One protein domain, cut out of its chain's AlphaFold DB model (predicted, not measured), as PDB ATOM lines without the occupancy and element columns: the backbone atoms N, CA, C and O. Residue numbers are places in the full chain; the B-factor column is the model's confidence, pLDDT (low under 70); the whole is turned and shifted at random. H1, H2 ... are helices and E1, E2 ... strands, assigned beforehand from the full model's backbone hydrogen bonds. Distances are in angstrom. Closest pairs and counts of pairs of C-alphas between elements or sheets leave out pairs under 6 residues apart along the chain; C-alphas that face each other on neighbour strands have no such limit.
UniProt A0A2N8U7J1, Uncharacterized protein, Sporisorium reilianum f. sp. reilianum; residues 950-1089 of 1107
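This is residues 950 to 1089 of the 1107 residues of an uncharacterized protein of Sporisorium reilianum f. sp. reilianum (UniProt A0A2N8U7J1). Two small lobes stand end to end, each built on a twisted antiparallel sheet of three strands, E1 - E5 - E6 in one and E3 - E2 - E4 in the other, and residues 956 to 958 and 1032 to 1037 run between them. H3 grazes the first sheet; in the second lobe H1 crosses one face of the sheet, while H2 only grazes it. The printed part has 140 residues with three named helices and six named strands in the order E1 E2 E3 H1 H2 E4 E5 E6 H3, a mixed class of helices and strands. It is only just compact, close to loose, with a radius of gyration of the C-alphas of 17.3 A, and elongated, spanning 58 by 34 by 27 A.

E1, residues 950 to 955, begins with C-alpha 950 at (168.840, 153.701, 173.230). E5, residues 1038 to 1045, is 21.9 A long, and E6, residues 1048 to 1055, 23.4 A. H3, residues 1074 to 1089, is 22.5 A long and ends with C-alpha 1089 at (175.519, 133.898, 171.744). E2 is residues 959 to 965, 19.5 A long, E3 residues 968 to 974, and E4 residues 1026 to 1031. H1, residues 992 to 1000, and H2, residues 1005 to 1009, are shorter.

In the strongly twisted sheet E1 E5 E6, N 953 and O 1040 are 2.9 A apart, and in the hairpin E5 and E6, N 1043 and O 1050 are 2.7 A apart, within hydrogen-bond range. H3 only grazes this sheet with residues 1075 to 1083; its closest C-alphas to E1 are Phe 1079 and Tyr 955, 7.2 A. In the other sheet, N 961 and O 972 of the hairpin E2 and E3 are 2.9 A apart, and N 1030 and O 960 of E4 and E2 2.8 A. H1 is on this sheet at a height of 9.7 A, over E2 and only just over E4, where 3 of its C-alphas fall; it runs across the strands, at 74 degrees to E2 on the local plane. E3, H1 H2 and E4 form a split strand-helix-strand unit, two strands running the same way with E2 between them, its crossover left-handed. H1 and H2 are close but not clearly touching, the C-alphas of Gln 999 and Phe 1005 being 6.4 A apart. In H1, H2 and H3 every O i to N i+4 pair is within hydrogen-bond range.

The C-alphas of Thr 1012 and Asn 1046, the two farthest apart, are 57.9 A apart. The printed part has no cut. The links E3 to H1, H2 to E4 and E6 to H3 are long. Residues 979 to 981 and 1021 to 1023 have pLDDT under 70; the mean of the printed part is 90.2.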
ATOM      1  N   SER A 950     168.445 153.601 174.635       92.56
ATOM      2  CA  SER A 950     168.840 153.701 173.230       92.56
ATOM      3  C   SER A 950     169.974 152.719 172.940       92.56
ATOM      4  O   SER A 950     170.902 152.608 173.744       92.56
ATOM      5  N   GLN A 951     169.917 152.024 171.805       96.31
ATOM      6  CA  GLN A 951     170.980 151.140 171.324       96.31
ATOM      7  C   GLN A 951     171.291 151.466 169.863       96.31
ATOM      8  O   GLN A 951     170.389 151.570 169.037       96.31
ATOM      9  N   GLU A 952     172.574 151.601 169.542       96.62
ATOM     10  CA  GLU A 952     173.036 151.842 168.177       96.62
ATOM     11  C   GLU A 952     173.514 150.539 167.520       96.62
ATOM     12  O   GLU A 952     174.067 149.652 168.179       96.62
ATOM     13  N   PHE A 953     173.286 150.435 166.213       95.81
ATOM     14  CA  PHE A 953     173.730 149.347 165.348       95.81
ATOM     15  C   PHE A 953     174.300 149.970 164.071       95.81
ATOM     16  O   PHE A 953     173.697 150.887 163.512       95.81
ATOM     17  N   GLU A 954     175.426 149.464 163.583       96.62
ATOM     18  CA  GLU A 954     176.022 149.899 162.317       96.62
ATOM     19  C   GLU A 954     175.838 148.776 161.297       96.62
ATOM     20  O   GLU A 954     176.506 147.746 161.362       96.62
ATOM     21  N   TYR A 955     174.878 148.953 160.390       96.56
ATOM     22  CA  TYR A 955     174.647 148.049 159.273       96.56
ATOM     23  C   TYR A 955     175.730 148.288 158.216       96.56
ATOM     24  O   TYR A 955     175.790 149.383 157.653       96.56
ATOM     25  N   PRO A 956     176.574 147.294 157.889       94.81
ATOM     26  CA  PRO A 956     177.670 147.481 156.941       94.81
ATOM     27  C   PRO A 956     177.214 147.465 155.470       94.81
ATOM     28  O   PRO A 956     178.059 147.501 154.579       94.81
ATOM     29  N   GLY A 957     175.905 147.413 155.200       96.25
ATOM     30  CA  GLY A 957     175.335 147.363 153.856       96.25
ATOM     31  C   GLY A 957     175.299 145.959 153.242       96.25
ATOM     32  O   GLY A 957     175.918 145.018 153.735       96.25
ATOM     33  N   GLN A 958     174.596 145.839 152.118       95.88
ATOM     34  CA  GLN A 958     174.573 144.661 151.244       95.88
ATOM     35  C   GLN A 958     175.189 145.000 149.886       95.88
ATOM     36  O   GLN A 958     175.045 146.122 149.402       95.88
ATOM     37  N   GLY A 959     175.852 144.040 149.241       96.00
ATOM     38  CA  GLY A 959     176.530 144.297 147.968       96.00
ATOM     39  C   GLY A 959     177.347 143.127 147.431       96.00
ATOM     40  O   GLY A 959     177.209 141.996 147.893       96.00
ATOM     41  N   ILE A 960     178.238 143.422 146.486       95.69
ATOM     42  CA  ILE A 960     179.233 142.489 145.947       95.69
ATOM     43  C   ILE A 960     180.618 142.893 146.441       95.69
ATOM     44  O   ILE A 960     181.053 144.030 146.244       95.69
ATOM     45  N   ARG A 961     181.339 141.958 147.064       94.38
ATOM     46  CA  ARG A 961     182.760 142.123 147.377       94.38
ATOM     47  C   ARG A 961     183.628 141.632 146.230       94.38
ATOM     48  O   ARG A 961     183.291 140.666 145.553       94.38
ATOM     49  N   PHE A 962     184.757 142.302 146.037       92.81
ATOM     50  CA  PHE A 962     185.720 142.052 144.967       92.81
ATOM     51  C   PHE A 962     187.142 142.045 145.531       92.81
ATOM     52  O   PHE A 962     187.522 142.977 146.235       92.81
ATOM     53  N   SER A 963     187.957 141.038 145.195       92.38
ATOM     54  CA  SER A 963     189.401 141.049 145.479       92.38
ATOM     55  C   SER A 963     190.242 140.524 144.315       92.38
ATOM     56  O   SER A 963     189.861 139.579 143.617       92.38
ATOM     57  N   MET A 964     191.430 141.112 144.148       88.44
ATOM     58  CA  MET A 964     192.457 140.630 143.224       88.44
ATOM     59  C   MET A 964     193.436 139.714 143.960       88.44
ATOM     60  O   MET A 964     194.171 140.153 144.844       88.44
ATOM     61  N   LYS A 965     193.480 138.433 143.578       85.94
ATOM     62  CA  LYS A 965     194.396 137.436 144.153       85.94
ATOM     63  C   LYS A 965     195.106 136.680 143.035       85.94
ATOM     64  O   LYS A 965     194.458 136.076 142.188       85.94
ATOM     65  N   ALA A 966     196.440 136.737 143.024       84.50
ATOM     66  CA  ALA A 966     197.293 136.135 141.989       84.50
ATOM     67  C   ALA A 966     196.872 136.496 140.541       84.50
ATOM     68  O   ALA A 966     196.788 135.629 139.674       84.50
ATOM     69  N   GLY A 967     196.559 137.775 140.297       84.69
ATOM     70  CA  GLY A 967     196.131 138.273 138.982       84.69
ATOM     71  C   GLY A 967     194.717 137.859 138.559       84.69
ATOM     72  O   GLY A 967     194.334 138.112 137.423       84.69
ATOM     73  N   ARG A 968     193.933 137.226 139.443       86.50
ATOM     74  CA  ARG A 968     192.527 136.888 139.194       86.50
ATOM     75  C   ARG A 968     191.607 137.740 140.051       86.50
ATOM     76  O   ARG A 968     191.821 137.860 141.259       86.50
ATOM     77  N   ALA A 969     190.571 138.265 139.415       90.19
ATOM     78  CA  ALA A 969     189.435 138.882 140.069       90.19
ATOM     79  C   ALA A 969     188.518 137.801 140.650       90.19
ATOM     80  O   ALA A 969     188.163 136.850 139.954       90.19
ATOM     81  N   ASN A 970     188.152 137.946 141.921       93.62
ATOM     82  CA  ASN A 970     187.232 137.051 142.612       93.62
ATOM     83  C   ASN A 970     186.127 137.895 143.241       93.62
ATOM     84  O   ASN A 970     186.431 138.869 143.937       93.62
ATOM     85  N   PHE A 971     184.880 137.496 143.019       94.56
ATOM     86  CA  PHE A 971     183.682 138.179 143.496       94.56
ATOM     87  C   PHE A 971     182.891 137.277 144.435       94.56
ATOM     88  O   PHE A 971     182.950 136.055 144.306       94.56
ATOM     89  N   TRP A 972     182.171 137.865 145.383       94.62
ATOM     90  CA  TRP A 972     181.213 137.138 146.214       94.62
ATOM     91  C   TRP A 972     180.127 138.081 146.746       94.62
ATOM     92  O   TRP A 972     180.417 139.257 146.994       94.62
ATOM     93  N   PRO A 973     178.891 137.593 146.950       93.31
ATOM     94  CA  PRO A 973     177.867 138.357 147.641       93.31
ATOM     95  C   PRO A 973     178.303 138.644 149.079       93.31
ATOM     96  O   PRO A 973     178.908 137.810 149.756       93.31
ATOM     97  N   PHE A 974     177.979 139.843 149.541       93.69
ATOM     98  CA  PHE A 974     178.150 140.285 150.913       93.69
ATOM     99  C   PHE A 974     176.777 140.665 151.463       93.69
ATOM    100  O   PHE A 974     176.183 141.662 151.045       93.69
ATOM    101  N   ASN A 975     176.265 139.854 152.388       90.69
ATOM    102  CA  ASN A 975     174.888 139.954 152.866       90.69
ATOM    103  C   ASN A 975     174.725 140.932 154.046       90.69
ATOM    104  O   ASN A 975     173.606 141.141 154.521       90.69
ATOM    105  N   GLY A 976     175.820 141.546 154.503       86.50
ATOM    106  CA  GLY A 976     175.854 142.459 155.649       86.50
ATOM    107  C   GLY A 976     176.105 141.780 157.001       86.50
ATOM    108  O   GLY A 976     176.073 142.455 158.028       86.50
ATOM    109  N   PHE A 977     176.374 140.470 157.017       85.38
ATOM    110  CA  PHE A 977     176.617 139.678 158.227       85.38
ATOM    111  C   PHE A 977     178.094 139.261 158.334       85.38
ATOM    112  O   PHE A 977     178.758 139.018 157.322       85.38
ATOM    113  N   GLU A 978     178.622 139.122 159.553       70.62
ATOM    114  CA  GLU A 978     179.921 138.466 159.746       70.62
ATOM    115  C   GLU A 978     179.768 136.940 159.652       70.62
ATOM    116  O   GLU A 978     178.851 136.356 160.232       70.62
ATOM    117  N   GLY A 979     180.682 136.279 158.935       69.38
ATOM    118  CA  GLY A 979     180.666 134.822 158.761       69.38
ATOM    119  C   GLY A 979     179.884 134.299 157.548       69.38
ATOM    120  O   GLY A 979     179.653 133.092 157.473       69.38
ATOM    121  N   ASP A 980     179.509 135.157 156.590       65.69
ATOM    122  CA  ASP A 980     179.047 134.723 155.259       65.69
ATOM    123  C   ASP A 980     180.032 133.707 154.640       65.69
ATOM    124  O   ASP A 980     181.239 133.953 154.562       65.69
ATOM    125  N   ASN A 981     179.526 132.565 154.156       63.72
ATOM    126  CA  ASN A 981     180.351 131.555 153.485       63.72
ATOM    127  C   ASN A 981     180.802 132.064 152.106       63.72
ATOM    128  O   ASN A 981     180.049 132.016 151.134       63.72
ATOM    129  N   VAL A 982     182.051 132.527 152.021       77.81
ATOM    130  CA  VAL A 982     182.639 133.121 150.812       77.81
ATOM    131  C   VAL A 982     182.837 132.076 149.703       77.81
ATOM    132  O   VAL A 982     183.875 131.416 149.618       77.81
ATOM    133  N   MET A 983     181.856 131.957 148.807       80.44
ATOM    134  CA  MET A 983     182.043 131.313 147.504       80.44
ATOM    135  C   MET A 983     182.646 132.321 146.523       80.44
ATOM    136  O   MET A 983     181.980 133.262 146.105       80.44
ATOM    137  N   LEU A 984     183.918 132.123 146.171       89.19
ATOM    138  CA  LEU A 984     184.631 132.956 145.200       89.19
ATOM    139  C   LEU A 984     184.182 132.619 143.770       89.19
ATOM    140  O   LEU A 984     184.368 131.493 143.308       89.19
ATOM    141  N   MET A 985     183.636 133.609 143.071       93.31
ATOM    142  CA  MET A 985     183.088 133.517 141.715       93.31
ATOM    143  C   MET A 985     183.891 134.382 140.726       93.31
ATOM    144  O   MET A 985     184.540 135.350 141.130       93.31
ATOM    145  N   SER A 986     183.868 134.041 139.428       93.75
ATOM    146  CA  SER A 986     184.354 134.951 138.373       93.75
ATOM    147  C   SER A 986     183.319 136.041 138.091       93.75
ATOM    148  O   SER A 986     182.165 135.913 138.493       93.75
ATOM    149  N   PHE A 987     183.709 137.098 137.373       94.19
ATOM    150  CA  PHE A 987     182.762 138.140 136.961       94.19
ATOM    151  C   PHE A 987     181.612 137.562 136.118       94.19
ATOM    152  O   PHE A 987     180.450 137.839 136.385       94.19
ATOM    153  N   ASP A 988     181.929 136.669 135.180       93.88
ATOM    154  CA  ASP A 988     180.957 136.003 134.295       93.88
ATOM    155  C   ASP A 988     180.060 134.985 135.028       93.88
ATOM    156  O   ASP A 988     179.123 134.450 134.443       93.88
ATOM    157  N   SER A 989     180.366 134.693 136.299       94.94
ATOM    158  CA  SER A 989     179.578 133.820 137.181       94.94
ATOM    159  C   SER A 989     178.630 134.597 138.107       94.94
ATOM    160  O   SER A 989     177.876 133.969 138.847       94.94
ATOM    161  N   LEU A 990     178.688 135.934 138.104       94.94
ATOM    162  CA  LEU A 990     177.734 136.800 138.801       94.94
ATOM    163  C   LEU A 990     176.407 136.870 138.033       94.94
ATOM    164  O   LEU A 990     176.399 136.797 136.801       94.94
ATOM    165  N   GLU A 991     175.297 137.084 138.738       95.44
ATOM    166  CA  GLU A 991     173.996 137.345 138.104       95.44
ATOM    167  C   GLU A 991     174.035 138.672 137.306       95.44
ATOM    168  O   GLU A 991     174.795 139.580 137.655       95.44
ATOM    169  N   PRO A 992     173.216 138.864 136.251       96.19
ATOM    170  CA  PRO A 992     173.279 140.068 135.410       96.19
ATOM    171  C   PRO A 992     173.097 141.393 136.171       96.19
ATOM    172  O   PRO A 992     173.689 142.406 135.803       96.19
ATOM    173  N   GLU A 993     172.313 141.389 137.252       95.19
ATOM    174  CA  GLU A 993     172.129 142.550 138.135       95.19
ATOM    175  C   GLU A 993     173.381 142.840 138.981       95.19
ATOM    176  O   GLU A 993     173.724 143.998 139.201       95.19
ATOM    177  N   GLU A 994     174.105 141.803 139.406       95.50
ATOM    178  CA  GLU A 994     175.366 141.912 140.151       95.50
ATOM    179  C   GLU A 994     176.508 142.383 139.236       95.50
ATOM    180  O   GLU A 994     177.278 143.270 139.605       95.50
ATOM    181  N   GLN A 995     176.582 141.845 138.010       95.44
ATOM    182  CA  GLN A 995     177.497 142.322 136.966       95.44
ATOM    183  C   GLN A 995     177.264 143.809 136.677       95.44
ATOM    184  O   GLN A 995     178.216 144.594 136.630       95.44
ATOM    185  N   ARG A 996     175.992 144.202 136.531       95.19
ATOM    186  CA  ARG A 996     175.584 145.593 136.327       95.19
ATOM    187  C   ARG A 996     175.958 146.477 137.516       95.19
ATOM    188  O   ARG A 996     176.537 147.534 137.293       95.19
ATOM    189  N   LEU A 997     175.710 146.042 138.754       95.31
ATOM    190  CA  LEU A 997     176.088 146.788 139.958       95.31
ATOM    191  C   LEU A 997     177.592 147.087 139.992       95.31
ATOM    192  O   LEU A 997     177.991 148.214 140.281       95.31
ATOM    193  N   VAL A 998     178.425 146.091 139.685       94.12
ATOM    194  CA  VAL A 998     179.890 146.230 139.653       94.12
ATOM    195  C   VAL A 998     180.341 147.189 138.540       94.12
ATOM    196  O   VAL A 998     181.240 147.996 138.772       94.12
ATOM    197  N   GLN A 999     179.704 147.148 137.364       93.88
ATOM    198  CA  GLN A 999     179.989 148.064 136.249       93.88
ATOM    199  C   GLN A 999     179.548 149.510 136.545       93.88
ATOM    200  O   GLN A 999     180.320 150.442 136.331       93.88
ATOM    201  N   GLU A1000     178.336 149.714 137.073       93.94
ATOM    202  CA  GLU A1000     177.806 151.045 137.412       93.94
ATOM    203  C   GLU A1000     178.544 151.676 138.604       93.94
ATOM    204  O   GLU A1000     178.785 152.883 138.611       93.94
ATOM    205  N   SER A1001     178.969 150.869 139.582       91.19
ATOM    206  CA  SER A1001     179.730 151.340 140.751       91.19
ATOM    207  C   SER A1001     181.210 151.621 140.459       91.19
ATOM    208  O   SER A1001     181.907 152.162 141.317       91.19
ATOM    209  N   SER A1002     181.724 151.218 139.292       88.94
ATOM    210  CA  SER A1002     183.139 151.349 138.938       88.94
ATOM    211  C   SER A1002     183.315 151.438 137.413       88.94
ATOM    212  O   SER A1002     183.572 150.428 136.757       88.94
ATOM    213  N   PRO A1003     183.215 152.636 136.803       82.62
ATOM    214  CA  PRO A1003     183.344 152.788 135.348       82.62
ATOM    215  C   PRO A1003     184.717 152.338 134.813       82.62
ATOM    216  O   PRO A1003     184.817 151.853 133.689       82.62
ATOM    217  N   ASN A1004     185.766 152.414 135.638       86.00
ATOM    218  CA  ASN A1004     187.119 151.947 135.320       86.00
ATOM    219  C   ASN A1004     187.337 150.456 135.668       86.00
ATOM    220  O   ASN A1004     188.470 149.982 135.660       86.00
ATOM    221  N   PHE A1005     186.285 149.685 135.975       85.88
ATOM    222  CA  PHE A1005     186.383 148.285 136.408       85.88
ATOM    223  C   PHE A1005     187.234 147.407 135.477       85.88
ATOM    224  O   PHE A1005     188.059 146.630 135.955       85.88
ATOM    225  N   GLN A1006     187.113 147.581 134.157       85.56
ATOM    226  CA  GLN A1006     187.929 146.856 133.172       85.56
ATOM    227  C   GLN A1006     189.433 147.176 133.293       85.56
ATOM    228  O   GLN A1006     190.263 146.279 133.154       85.56
ATOM    229  N   GLU A1007     189.795 148.416 133.636       86.19
ATOM    230  CA  GLU A1007     191.187 148.836 133.873       86.19
ATOM    231  C   GLU A1007     191.748 148.300 135.205       86.19
ATOM    232  O   GLU A1007     192.964 148.165 135.384       86.19
ATOM    233  N   VAL A1008     190.865 147.992 136.160       83.88
ATOM    234  CA  VAL A1008     191.219 147.308 137.412       83.88
ATOM    235  C   VAL A1008     191.397 145.804 137.164       83.88
ATOM    236  O   VAL A1008     192.346 145.215 137.682       83.88
ATOM    237  N   LEU A1009     190.553 145.187 136.324       83.25
ATOM    238  CA  LEU A1009     190.713 143.794 135.884       83.25
ATOM    239  C   LEU A1009     192.024 143.572 135.112       83.25
ATOM    240  O   LEU A1009     192.703 142.575 135.352       83.25
ATOM    241  N   SER A1010     192.414 144.505 134.239       82.00
ATOM    242  CA  SER A1010     193.694 144.458 133.513       82.00
ATOM    243  C   SER A1010     194.919 144.787 134.381       82.00
ATOM    244  O   SER A1010     196.048 144.707 133.897       82.00
ATOM    245  N   GLY A1011     194.727 145.167 135.652       79.00
ATOM    246  CA  GLY A1011     195.805 145.579 136.556       79.00
ATOM    247  C   GLY A1011     196.481 146.898 136.160       79.00
ATOM    248  O   GLY A1011     197.611 147.159 136.575       79.00
ATOM    249  N   THR A1012     195.819 147.717 135.339       84.12
ATOM    250  CA  THR A1012     196.342 148.994 134.837       84.12
ATOM    251  C   THR A1012     196.215 150.097 135.891       84.12
ATOM    252  O   THR A1012     197.150 150.882 136.067       84.12
ATOM    253  N   VAL A1013     195.113 150.122 136.649       80.62
ATOM    254  CA  VAL A1013     194.933 151.048 137.782       80.62
ATOM    255  C   VAL A1013     195.718 150.548 138.996       80.62
ATOM    256  O   VAL A1013     195.377 149.529 139.595       80.62
ATOM    257  N   LYS A1014     196.760 151.287 139.390       76.00
ATOM    258  CA  LYS A1014     197.560 150.984 140.592       76.00
ATOM    259  C   LYS A1014     196.956 151.561 141.874       76.00
ATOM    260  O   LYS A1014     197.028 150.919 142.919       76.00
ATOM    261  N   ASP A1015     196.306 152.719 141.781       78.06
ATOM    262  CA  ASP A1015     195.885 153.525 142.935       78.06
ATOM    263  C   ASP A1015     194.449 153.215 143.402       78.06
ATOM    264  O   ASP A1015     193.648 154.101 143.700       78.06
ATOM    265  N   VAL A1016     194.107 151.926 143.474       80.25
ATOM    266  CA  VAL A1016     192.823 151.462 144.020       80.25
ATOM    267  C   VAL A1016     192.861 151.514 145.552       80.25
ATOM    268  O   VAL A1016     193.687 150.849 146.181       80.25
ATOM    269  N   GLN A1017     191.943 152.261 146.173       82.00
ATOM    270  CA  GLN A1017     191.806 152.321 147.636       82.00
ATOM    271  C   GLN A1017     191.120 151.063 148.193       82.00
ATOM    272  O   GLN A1017     189.923 151.043 148.464       82.00
ATOM    273  N   TRP A1018     191.895 149.994 148.362       81.94
ATOM    274  CA  TRP A1018     191.416 148.736 148.930       81.94
ATOM    275  C   TRP A1018     190.996 148.861 150.402       81.94
ATOM    276  O   TRP A1018     191.764 149.330 151.245       81.94
ATOM    277  N   THR A1019     189.823 148.326 150.739       81.38
ATOM    278  CA  THR A1019     189.447 148.017 152.123       81.38
ATOM    279  C   THR A1019     190.259 146.812 152.607       81.38
ATOM    280  O   THR A1019     190.389 145.803 151.911       81.38
ATOM    281  N   LYS A1020     190.833 146.905 153.807       72.06
ATOM    282  CA  LYS A1020     191.721 145.879 154.367       72.06
ATOM    283  C   LYS A1020     190.914 144.899 155.227       72.06
ATOM    284  O   LYS A1020     190.347 145.318 156.233       72.06
ATOM    285  N   ALA A1021     190.842 143.617 154.857       67.06
ATOM    286  CA  ALA A1021     190.147 142.621 155.679       67.06
ATOM    287  C   ALA A1021     190.848 142.361 157.017       67.06
ATOM    288  O   ALA A1021     192.074 142.448 157.121       67.06
ATOM    289  N   VAL A1022     190.058 141.885 157.985       54.62
ATOM    290  CA  VAL A1022     190.548 141.189 159.188       54.62
ATOM    291  C   VAL A1022     191.449 140.008 158.793       54.62
ATOM    292  O   VAL A1022     192.527 139.841 159.353       54.62
ATOM    293  N   ASP A1023     191.076 139.269 157.742       64.25
ATOM    294  CA  ASP A1023     191.822 138.117 157.206       64.25
ATOM    295  C   ASP A1023     193.008 138.497 156.289       64.25
ATOM    296  O   ASP A1023     193.543 137.657 155.562       64.25
ATOM    297  N   GLY A1024     193.399 139.775 156.244       77.31
ATOM    298  CA  GLY A1024     194.542 140.265 155.459       77.31
ATOM    299  C   GLY A1024     194.352 140.304 153.933       77.31
ATOM    300  O   GLY A1024     195.256 140.742 153.223       77.31
ATOM    301  N   VAL A1025     193.195 139.887 153.409       79.88
ATOM    302  CA  VAL A1025     192.836 140.045 151.990       79.88
ATOM    303  C   VAL A1025     192.326 141.466 151.735       79.88
ATOM    304  O   VAL A1025     191.378 141.922 152.366       79.88
ATOM    305  N   ASN A1026     192.926 142.169 150.780       87.00
ATOM    306  CA  ASN A1026     192.421 143.458 150.310       87.00
ATOM    307  C   ASN A1026     191.177 143.250 149.425       87.00
ATOM    308  O   ASN A1026     191.231 142.462 148.480       87.00
ATOM    309  N   TYR A1027     190.079 143.957 149.708       91.31
ATOM    310  CA  TYR A1027     188.846 143.909 148.914       91.31
ATOM    311  C   TYR A1027     188.212 145.295 148.710       91.31
ATOM    312  O   TYR A1027     188.517 146.244 149.424       91.31
ATOM    313  N   LEU A1028     187.330 145.412 147.720       92.00
ATOM    314  CA  LEU A1028     186.348 146.495 147.591       92.00
ATOM    315  C   LEU A1028     184.948 145.931 147.854       92.00
ATOM    316  O   LEU A1028     184.734 144.728 147.683       92.00
ATOM    317  N   THR A1029     183.999 146.787 148.237       94.00
ATOM    318  CA  THR A1029     182.572 146.434 148.324       94.00
ATOM    319  C   THR A1029     181.761 147.397 147.467       94.00
ATOM    320  O   THR A1029     181.818 148.606 147.673       94.00
ATOM    321  N   TYR A1030     181.005 146.858 146.516       94.62
ATOM    322  CA  TYR A1030     180.052 147.594 145.691       94.62
ATOM    323  C   TYR A1030     178.659 147.384 146.286       94.62
ATOM    324  O   TYR A1030     178.123 146.278 146.218       94.62
ATOM    325  N   HIS A1031     178.119 148.403 146.952       96.00
ATOM    326  CA  HIS A1031     176.855 148.307 147.690       96.00
ATOM    327  C   HIS A1031     175.643 148.516 146.782       96.00
ATOM    328  O   HIS A1031     175.668 149.387 145.915       96.00
ATOM    329  N   TRP A1032     174.561 147.771 147.023       95.81
ATOM    330  CA  TRP A1032     173.281 148.018 146.355       95.81
ATOM    331  C   TRP A1032     172.748 149.420 146.718       95.81
ATOM    332  O   TRP A1032     172.816 149.787 147.896       95.81
ATOM    333  N   PRO A1033     172.185 150.199 145.771       92.19
ATOM    334  CA  PRO A1033     171.749 151.575 146.035       92.19
ATOM    335  C   PRO A1033     170.696 151.714 147.146       92.19
ATOM    336  O   PRO A1033     170.663 152.731 147.834       92.19
ATOM    337  N   ASP A1034     169.851 150.698 147.340       93.44
ATOM    338  CA  ASP A1034     168.820 150.625 148.383       93.44
ATOM    339  C   ASP A1034     169.317 150.022 149.712       93.44
ATOM    340  O   ASP A1034     168.552 149.978 150.677       93.44
ATOM    341  N   LYS A1035     170.572 149.550 149.765       95.81
ATOM    342  CA  LYS A1035     171.165 148.796 150.890       95.81
ATOM    343  C   LYS A1035     172.609 149.216 151.186       95.81
ATOM    344  O   LYS A1035     173.474 148.380 151.471       95.81
ATOM    345  N   GLY A1036     172.886 150.513 151.090       95.88
ATOM    346  CA  GLY A1036     174.156 151.082 151.541       95.88
ATOM    347  C   GLY A1036     174.408 150.843 153.040       95.88
ATOM    348  O   GLY A1036     173.530 150.351 153.752       95.88
ATOM    349  N   PRO A1037     175.603 151.175 153.548       96.75
ATOM    350  CA  PRO A1037     175.859 151.134 154.980       96.75
ATOM    351  C   PRO A1037     175.039 152.206 155.720       96.75
ATOM    352  O   PRO A1037     175.052 153.386 155.354       96.75
ATOM    353  N   GLU A1038     174.345 151.799 156.782       97.12
ATOM    354  CA  GLU A1038     173.426 152.637 157.564       97.12
ATOM    355  C   GLU A1038     173.710 152.531 159.063       97.12
ATOM    356  O   GLU A1038     174.046 151.468 159.581       97.12
ATOM    357  N   LYS A1039     173.495 153.622 159.794       97.69
ATOM    358  CA  LYS A1039     173.421 153.615 161.251       97.69
ATOM    359  C   LYS A1039     171.956 153.531 161.683       97.69
ATOM    360  O   LYS A1039     171.128 154.342 161.269       97.69
ATOM    361  N   LEU A1040     171.638 152.558 162.532       97.75
ATOM    362  CA  LEU A1040     170.304 152.341 163.086       97.75
ATOM    363  C   LEU A1040     170.325 152.669 164.579       97.75
ATOM    364  O   LEU A1040     171.118 152.104 165.332       97.75
ATOM    365  N   VAL A1041     169.444 153.567 165.018       97.25
ATOM    366  CA  VAL A1041     169.302 153.939 166.435       97.25
ATOM    367  C   VAL A1041     167.973 153.411 166.962       97.25
ATOM    368  O   VAL A1041     166.917 154.003 166.731       97.25
ATOM    369  N   GLU A1042     168.025 152.287 167.671       97.44
ATOM    370  CA  GLU A1042     166.901 151.737 168.425       97.44
ATOM    371  C   GLU A1042     166.637 152.604 169.660       97.44
ATOM    372  O   GLU A1042     167.553 152.957 170.399       97.44
ATOM    373  N   THR A1043     165.377 152.964 169.879       96.44
ATOM    374  CA  THR A1043     164.905 153.829 170.961       96.44
ATOM    375  C   THR A1043     163.686 153.184 171.614       96.44
ATOM    376  O   THR A1043     162.625 153.082 170.991       96.44
ATOM    377  N   THR A1044     163.807 152.789 172.881       94.50
ATOM    378  CA  THR A1044     162.683 152.238 173.653       94.50
ATOM    379  C   THR A1044     161.855 153.369 174.248       94.50
ATOM    380  O   THR A1044     162.361 154.193 175.017       94.50
ATOM    381  N   ARG A1045     160.565 153.395 173.910       91.62
ATOM    382  CA  ARG A1045     159.564 154.341 174.418       91.62
ATOM    383  C   ARG A1045     158.434 153.582 175.110       91.62
ATOM    384  O   ARG A1045     158.241 152.390 174.891       91.62
ATOM    385  N   ASN A1046     157.624 154.295 175.891       88.25
ATOM    386  CA  ASN A1046     156.471 153.721 176.602       88.25
ATOM    387  C   ASN A1046     155.433 153.041 175.680       88.25
ATOM    388  O   ASN A1046     154.613 152.269 176.161       88.25
ATOM    389  N   ASN A1047     155.457 153.334 174.375       88.12
ATOM    390  CA  ASN A1047     154.588 152.759 173.346       88.12
ATOM    391  C   ASN A1047     155.316 151.797 172.379       88.12
ATOM    392  O   ASN A1047     154.801 151.537 171.294       88.12
ATOM    393  N   GLY A1048     156.503 151.294 172.738       92.88
ATOM    394  CA  GLY A1048     157.228 150.273 171.973       92.88
ATOM    395  C   GLY A1048     158.654 150.658 171.572       92.88
ATOM    396  O   GLY A1048     159.216 151.660 172.022       92.88
ATOM    397  N   VAL A1049     159.246 149.821 170.719       95.50
ATOM    398  CA  VAL A1049     160.618 149.964 170.214       95.50
ATOM    399  C   VAL A1049     160.586 150.575 168.813       95.50
ATOM    400  O   VAL A1049     159.934 150.041 167.915       95.50
ATOM    401  N   PHE A1050     161.306 151.682 168.631       97.38
ATOM    402  CA  PHE A1050     161.371 152.435 167.377       97.38
ATOM    403  C   PHE A1050     162.812 152.564 166.892       97.38
ATOM    404  O   PHE A1050     163.720 152.704 167.705       97.38
ATOM    405  N   TYR A1051     163.018 152.593 165.581       98.00
ATOM    406  CA  TYR A1051     164.331 152.676 164.947       98.00
ATOM    407  C   TYR A1051     164.430 153.956 164.121       98.00
ATOM    408  O   TYR A1051     163.552 154.234 163.306       98.00
ATOM    409  N   SER A1052     165.489 154.741 164.304       97.62
ATOM    410  CA  SER A1052     165.840 155.832 163.389       97.62
ATOM    411  C   SER A1052     166.901 155.336 162.407       97.62
ATOM    412  O   SER A1052     167.917 154.798 162.847       97.62
ATOM    413  N   ARG A1053     166.663 155.487 161.097       97.81
ATOM    414  CA  ARG A1053     167.635 155.166 160.036       97.81
ATOM    415  C   ARG A1053     168.461 156.400 159.707       97.81
ATOM    416  O   ARG A1053     167.898 157.475 159.493       97.81
ATOM    417  N   GLN A1054     169.776 156.251 159.645       97.56
ATOM    418  CA  GLN A1054     170.721 157.317 159.326       97.56
ATOM    419  C   GLN A1054     171.826 156.783 158.406       97.56
ATOM    420  O   GLN A1054     172.122 155.592 158.412       97.56
ATOM    421  N   SER A1055     172.477 157.647 157.630       96.44
ATOM    422  CA  SER A1055     173.761 157.311 157.009       96.44
ATOM    423  C   SER A1055     174.858 157.238 158.075       96.44
ATOM    424  O   SER A1055     174.671 157.707 159.199       96.44
ATOM    425  N   LEU A1056     176.040 156.726 157.719       93.75
ATOM    426  CA  LEU A1056     177.210 156.797 158.605       93.75
ATOM    427  C   LEU A1056     177.587 158.251 158.983       93.75
ATOM    428  O   LEU A1056     178.114 158.481 160.066       93.75
ATOM    429  N   ASP A1057     177.231 159.244 158.153       94.06
ATOM    430  CA  ASP A1057     177.372 160.681 158.464       94.06
ATOM    431  C   ASP A1057     176.329 161.211 159.480       94.06
ATOM    432  O   ASP A1057     176.288 162.415 159.744       94.06
ATOM    433  N   GLY A1058     175.405 160.376 159.967       93.38
ATOM    434  CA  GLY A1058     174.296 160.782 160.843       93.38
ATOM    435  C   GLY A1058     173.143 161.522 160.144       93.38
ATOM    436  O   GLY A1058     172.277 162.088 160.812       93.38
ATOM    437  N   LYS A1059     173.094 161.547 158.803       95.19
ATOM    438  CA  LYS A1059     171.973 162.146 158.045       95.19
ATOM    439  C   LYS A1059     170.787 161.171 158.049       95.19
ATOM    440  O   LYS A1059     171.017 160.010 157.728       95.19
ATOM    441  N   PRO A1060     169.541 161.579 158.356       95.50
ATOM    442  CA  PRO A1060     168.399 160.659 158.362       95.50
ATOM    443  C   PRO A1060     168.127 160.062 156.971       95.50
ATOM    444  O   PRO A1060     168.275 160.754 155.962       95.50
ATOM    445  N   ILE A1061     167.713 158.791 156.927       95.12
ATOM    446  CA  ILE A1061     167.401 158.048 155.695       95.12
ATOM    447  C   ILE A1061     165.903 157.699 155.628       95.12
ATOM    448  O   ILE A1061     165.333 157.077 156.530       95.12
ATOM    449  N   GLY A1062     165.290 158.056 154.497       93.06
ATOM    450  CA  GLY A1062     163.873 157.843 154.201       93.06
ATOM    451  C   GLY A1062     162.926 158.823 154.904       93.06
ATOM    452  O   GLY A1062     163.337 159.690 155.672       93.06
ATOM    453  N   ASP A1063     161.633 158.680 154.616       93.62
ATOM    454  CA  ASP A1063     160.628 159.730 154.845       93.62
ATOM    455  C   ASP A1063     160.177 159.882 156.310       93.62
ATOM    456  O   ASP A1063     159.482 160.841 156.658       93.62
ATOM    457  N   LYS A1064     160.544 158.937 157.185       94.38
ATOM    458  CA  LYS A1064     160.180 158.926 158.609       94.38
ATOM    459  C   LYS A1064     161.415 159.073 159.493       94.38
ATOM    460  O   LYS A1064     162.401 158.365 159.327       94.38
ATOM    461  N   ALA A1065     161.316 159.912 160.525       92.25
ATOM    462  CA  ALA A1065     162.351 160.021 161.560       92.25
ATOM    463  C   ALA A1065     162.456 158.760 162.447       92.25
ATOM    464  O   ALA A1065     163.511 158.504 163.032       92.25
ATOM    465  N   PHE A1066     161.367 157.989 162.552       96.19
ATOM    466  CA  PHE A1066     161.259 156.763 163.341       96.19
ATOM    467  C   PHE A1066     160.389 155.736 162.605       96.19
ATOM    468  O   PHE A1066     159.323 156.086 162.102       96.19
ATOM    469  N   TYR A1067     160.830 154.481 162.607       97.44
ATOM    470  CA  TYR A1067     160.156 153.312 162.042       97.44
ATOM    471  C   TYR A1067     159.868 152.307 163.163       97.44
ATOM    472  O   TYR A1067     160.689 152.136 164.069       97.44
ATOM    473  N   GLN A1068     158.738 151.605 163.117       97.06
ATOM    474  CA  GLN A1068     158.574 150.349 163.856       97.06
ATOM    475  C   GLN A1068     159.434 149.248 163.213       97.06
ATOM    476  O   GLN A1068     159.829 149.363 162.054       97.06
ATOM    477  N   PHE A1069     159.700 148.154 163.936       97.31
ATOM    478  CA  PHE A1069     160.502 147.039 163.409       97.31
ATOM    479  C   PHE A1069     159.968 146.505 162.065       97.31
ATOM    480  O   PHE A1069     160.724 146.347 161.112       97.31
ATOM    481  N   SER A1070     158.650 146.321 161.971       96.31
ATOM    482  CA  SER A1070     157.928 145.872 160.773       96.31
ATOM    483  C   SER A1070     157.921 146.874 159.611       96.31
ATOM    484  O   SER A1070     157.624 146.483 158.487       96.31
ATOM    485  N   GLU A1071     158.237 148.150 159.856       96.75
ATOM    486  CA  GLU A1071     158.310 149.199 158.826       96.75
ATOM    487  C   GLU A1071     159.715 149.351 158.218       96.75
ATOM    488  O   GLU A1071     159.885 150.086 157.243       96.75
ATOM    489  N   LEU A1072     160.732 148.696 158.786       97.44
ATOM    490  CA  LEU A1072     162.082 148.704 158.224       97.44
ATOM    491  C   LEU A1072     162.148 147.847 156.947       97.44
ATOM    492  O   LEU A1072     161.522 146.787 156.897       97.44
ATOM    493  N   PRO A1073     162.962 148.223 155.941       96.88
ATOM    494  CA  PRO A1073     163.377 147.315 154.876       96.88
ATOM    495  C   PRO A1073     163.843 145.962 155.420       96.88
ATOM    496  O   PRO A1073     164.595 145.904 156.395       96.88
ATOM    497  N   LYS A1074     163.432 144.867 154.767       96.06
ATOM    498  CA  LYS A1074     163.669 143.503 155.265       96.06
ATOM    499  C   LYS A1074     165.145 143.225 155.589       96.06
ATOM    500  O   LYS A1074     165.433 142.648 156.627       96.06
ATOM    501  N   HIS A1075     166.075 143.706 154.763       95.25
ATOM    502  CA  HIS A1075     167.510 143.508 154.985       95.25
ATOM    503  C   HIS A1075     168.022 144.126 156.307       95.25
ATOM    504  O   HIS A1075     168.991 143.626 156.873       95.25
ATOM    505  N   LEU A1076     167.353 145.162 156.838       97.06
ATOM    506  CA  LEU A1076     167.637 145.737 158.160       97.06
ATOM    507  C   LEU A1076     166.944 144.951 159.286       97.06
ATOM    508  O   LEU A1076     167.517 144.824 160.366       97.06
ATOM    509  N   GLN A1077     165.750 144.394 159.042       97.25
ATOM    510  CA  GLN A1077     165.083 143.477 159.983       97.25
ATOM    511  C   GLN A1077     165.949 142.230 160.215       97.25
ATOM    512  O   GLN A1077     166.301 141.929 161.357       97.25
ATOM    513  N   ASP A1078     166.369 141.578 159.123       94.31
ATOM    514  CA  ASP A1078     167.248 140.406 159.125       94.31
ATOM    515  C   ASP A1078     168.577 140.715 159.866       94.31
ATOM    516  O   ASP A1078     169.060 139.901 160.657       94.31
ATOM    517  N   PHE A1079     169.145 141.918 159.679       95.56
ATOM    518  CA  PHE A1079     170.357 142.383 160.374       95.56
ATOM    519  C   PHE A1079     170.172 142.604 161.881       95.56
ATOM    520  O   PHE A1079     170.995 142.138 162.670       95.56
ATOM    521  N   ILE A1080     169.097 143.276 162.303       96.12
ATOM    522  CA  ILE A1080     168.806 143.507 163.728       96.12
ATOM    523  C   ILE A1080     168.561 142.177 164.457       96.12
ATOM    524  O   ILE A1080     169.009 142.013 165.595       96.12
ATOM    525  N   GLU A1081     167.875 141.217 163.825       94.56
ATOM    526  CA  GLU A1081     167.711 139.871 164.386       94.56
ATOM    527  C   GLU A1081     169.054 139.146 164.516       94.56
ATOM    528  O   GLU A1081     169.360 138.627 165.594       94.56
ATOM    529  N   TRP A1082     169.881 139.157 163.465       93.50
ATOM    530  CA  TRP A1082     171.207 138.540 163.490       93.50
ATOM    531  C   TRP A1082     172.110 139.140 164.575       93.50
ATOM    532  O   TRP A1082     172.678 138.387 165.361       93.50
ATOM    533  N   ASP A1083     172.192 140.470 164.696       92.62
ATOM    534  CA  ASP A1083     173.011 141.138 165.717       92.62
ATOM    535  C   ASP A1083     172.540 140.797 167.140       92.62
ATOM    536  O   ASP A1083     173.351 140.487 168.020       92.62
ATOM    537  N   LYS A1084     171.220 140.768 167.367       91.81
ATOM    538  CA  LYS A1084     170.639 140.370 168.657       91.81
ATOM    539  C   LYS A1084     170.932 138.901 168.979       91.81
ATOM    540  O   LYS A1084     171.257 138.599 170.130       91.81
ATOM    541  N   MET A1085     170.899 137.999 167.994       84.12
ATOM    542  CA  MET A1085     171.304 136.595 168.169       84.12
ATOM    543  C   MET A1085     172.815 136.448 168.406       84.12
ATOM    544  O   MET A1085     173.218 135.730 169.324       84.12
ATOM    545  N   ALA A1086     173.655 137.161 167.654       84.88
ATOM    546  CA  ALA A1086     175.109 137.147 167.793       84.88
ATOM    547  C   ALA A1086     175.542 137.663 169.175       84.88
ATOM    548  O   ALA A1086     176.298 136.993 169.878       84.88
ATOM    549  N   LYS A1087     174.985 138.791 169.635       87.00
ATOM    550  CA  LYS A1087     175.222 139.326 170.988       87.00
ATOM    551  C   LYS A1087     174.651 138.428 172.088       87.00
ATOM    552  O   LYS A1087     175.234 138.369 173.170       87.00
ATOM    553  N   ALA A1088     173.559 137.698 171.842       81.06
ATOM    554  CA  ALA A1088     173.054 136.694 172.781       81.06
ATOM    555  C   ALA A1088     173.984 135.469 172.888       81.06
ATOM    556  O   ALA A1088     174.213 134.988 173.995       81.06
ATOM    557  N   ALA A1089     174.563 135.007 171.775       75.81
ATOM    558  CA  ALA A1089     175.519 133.898 171.744       75.81
ATOM    559  C   ALA A1089     176.912 134.281 172.284       75.81
ATOM    560  O   ALA A1089     177.566 133.470 172.940       75.81
TER     561      ALA A1089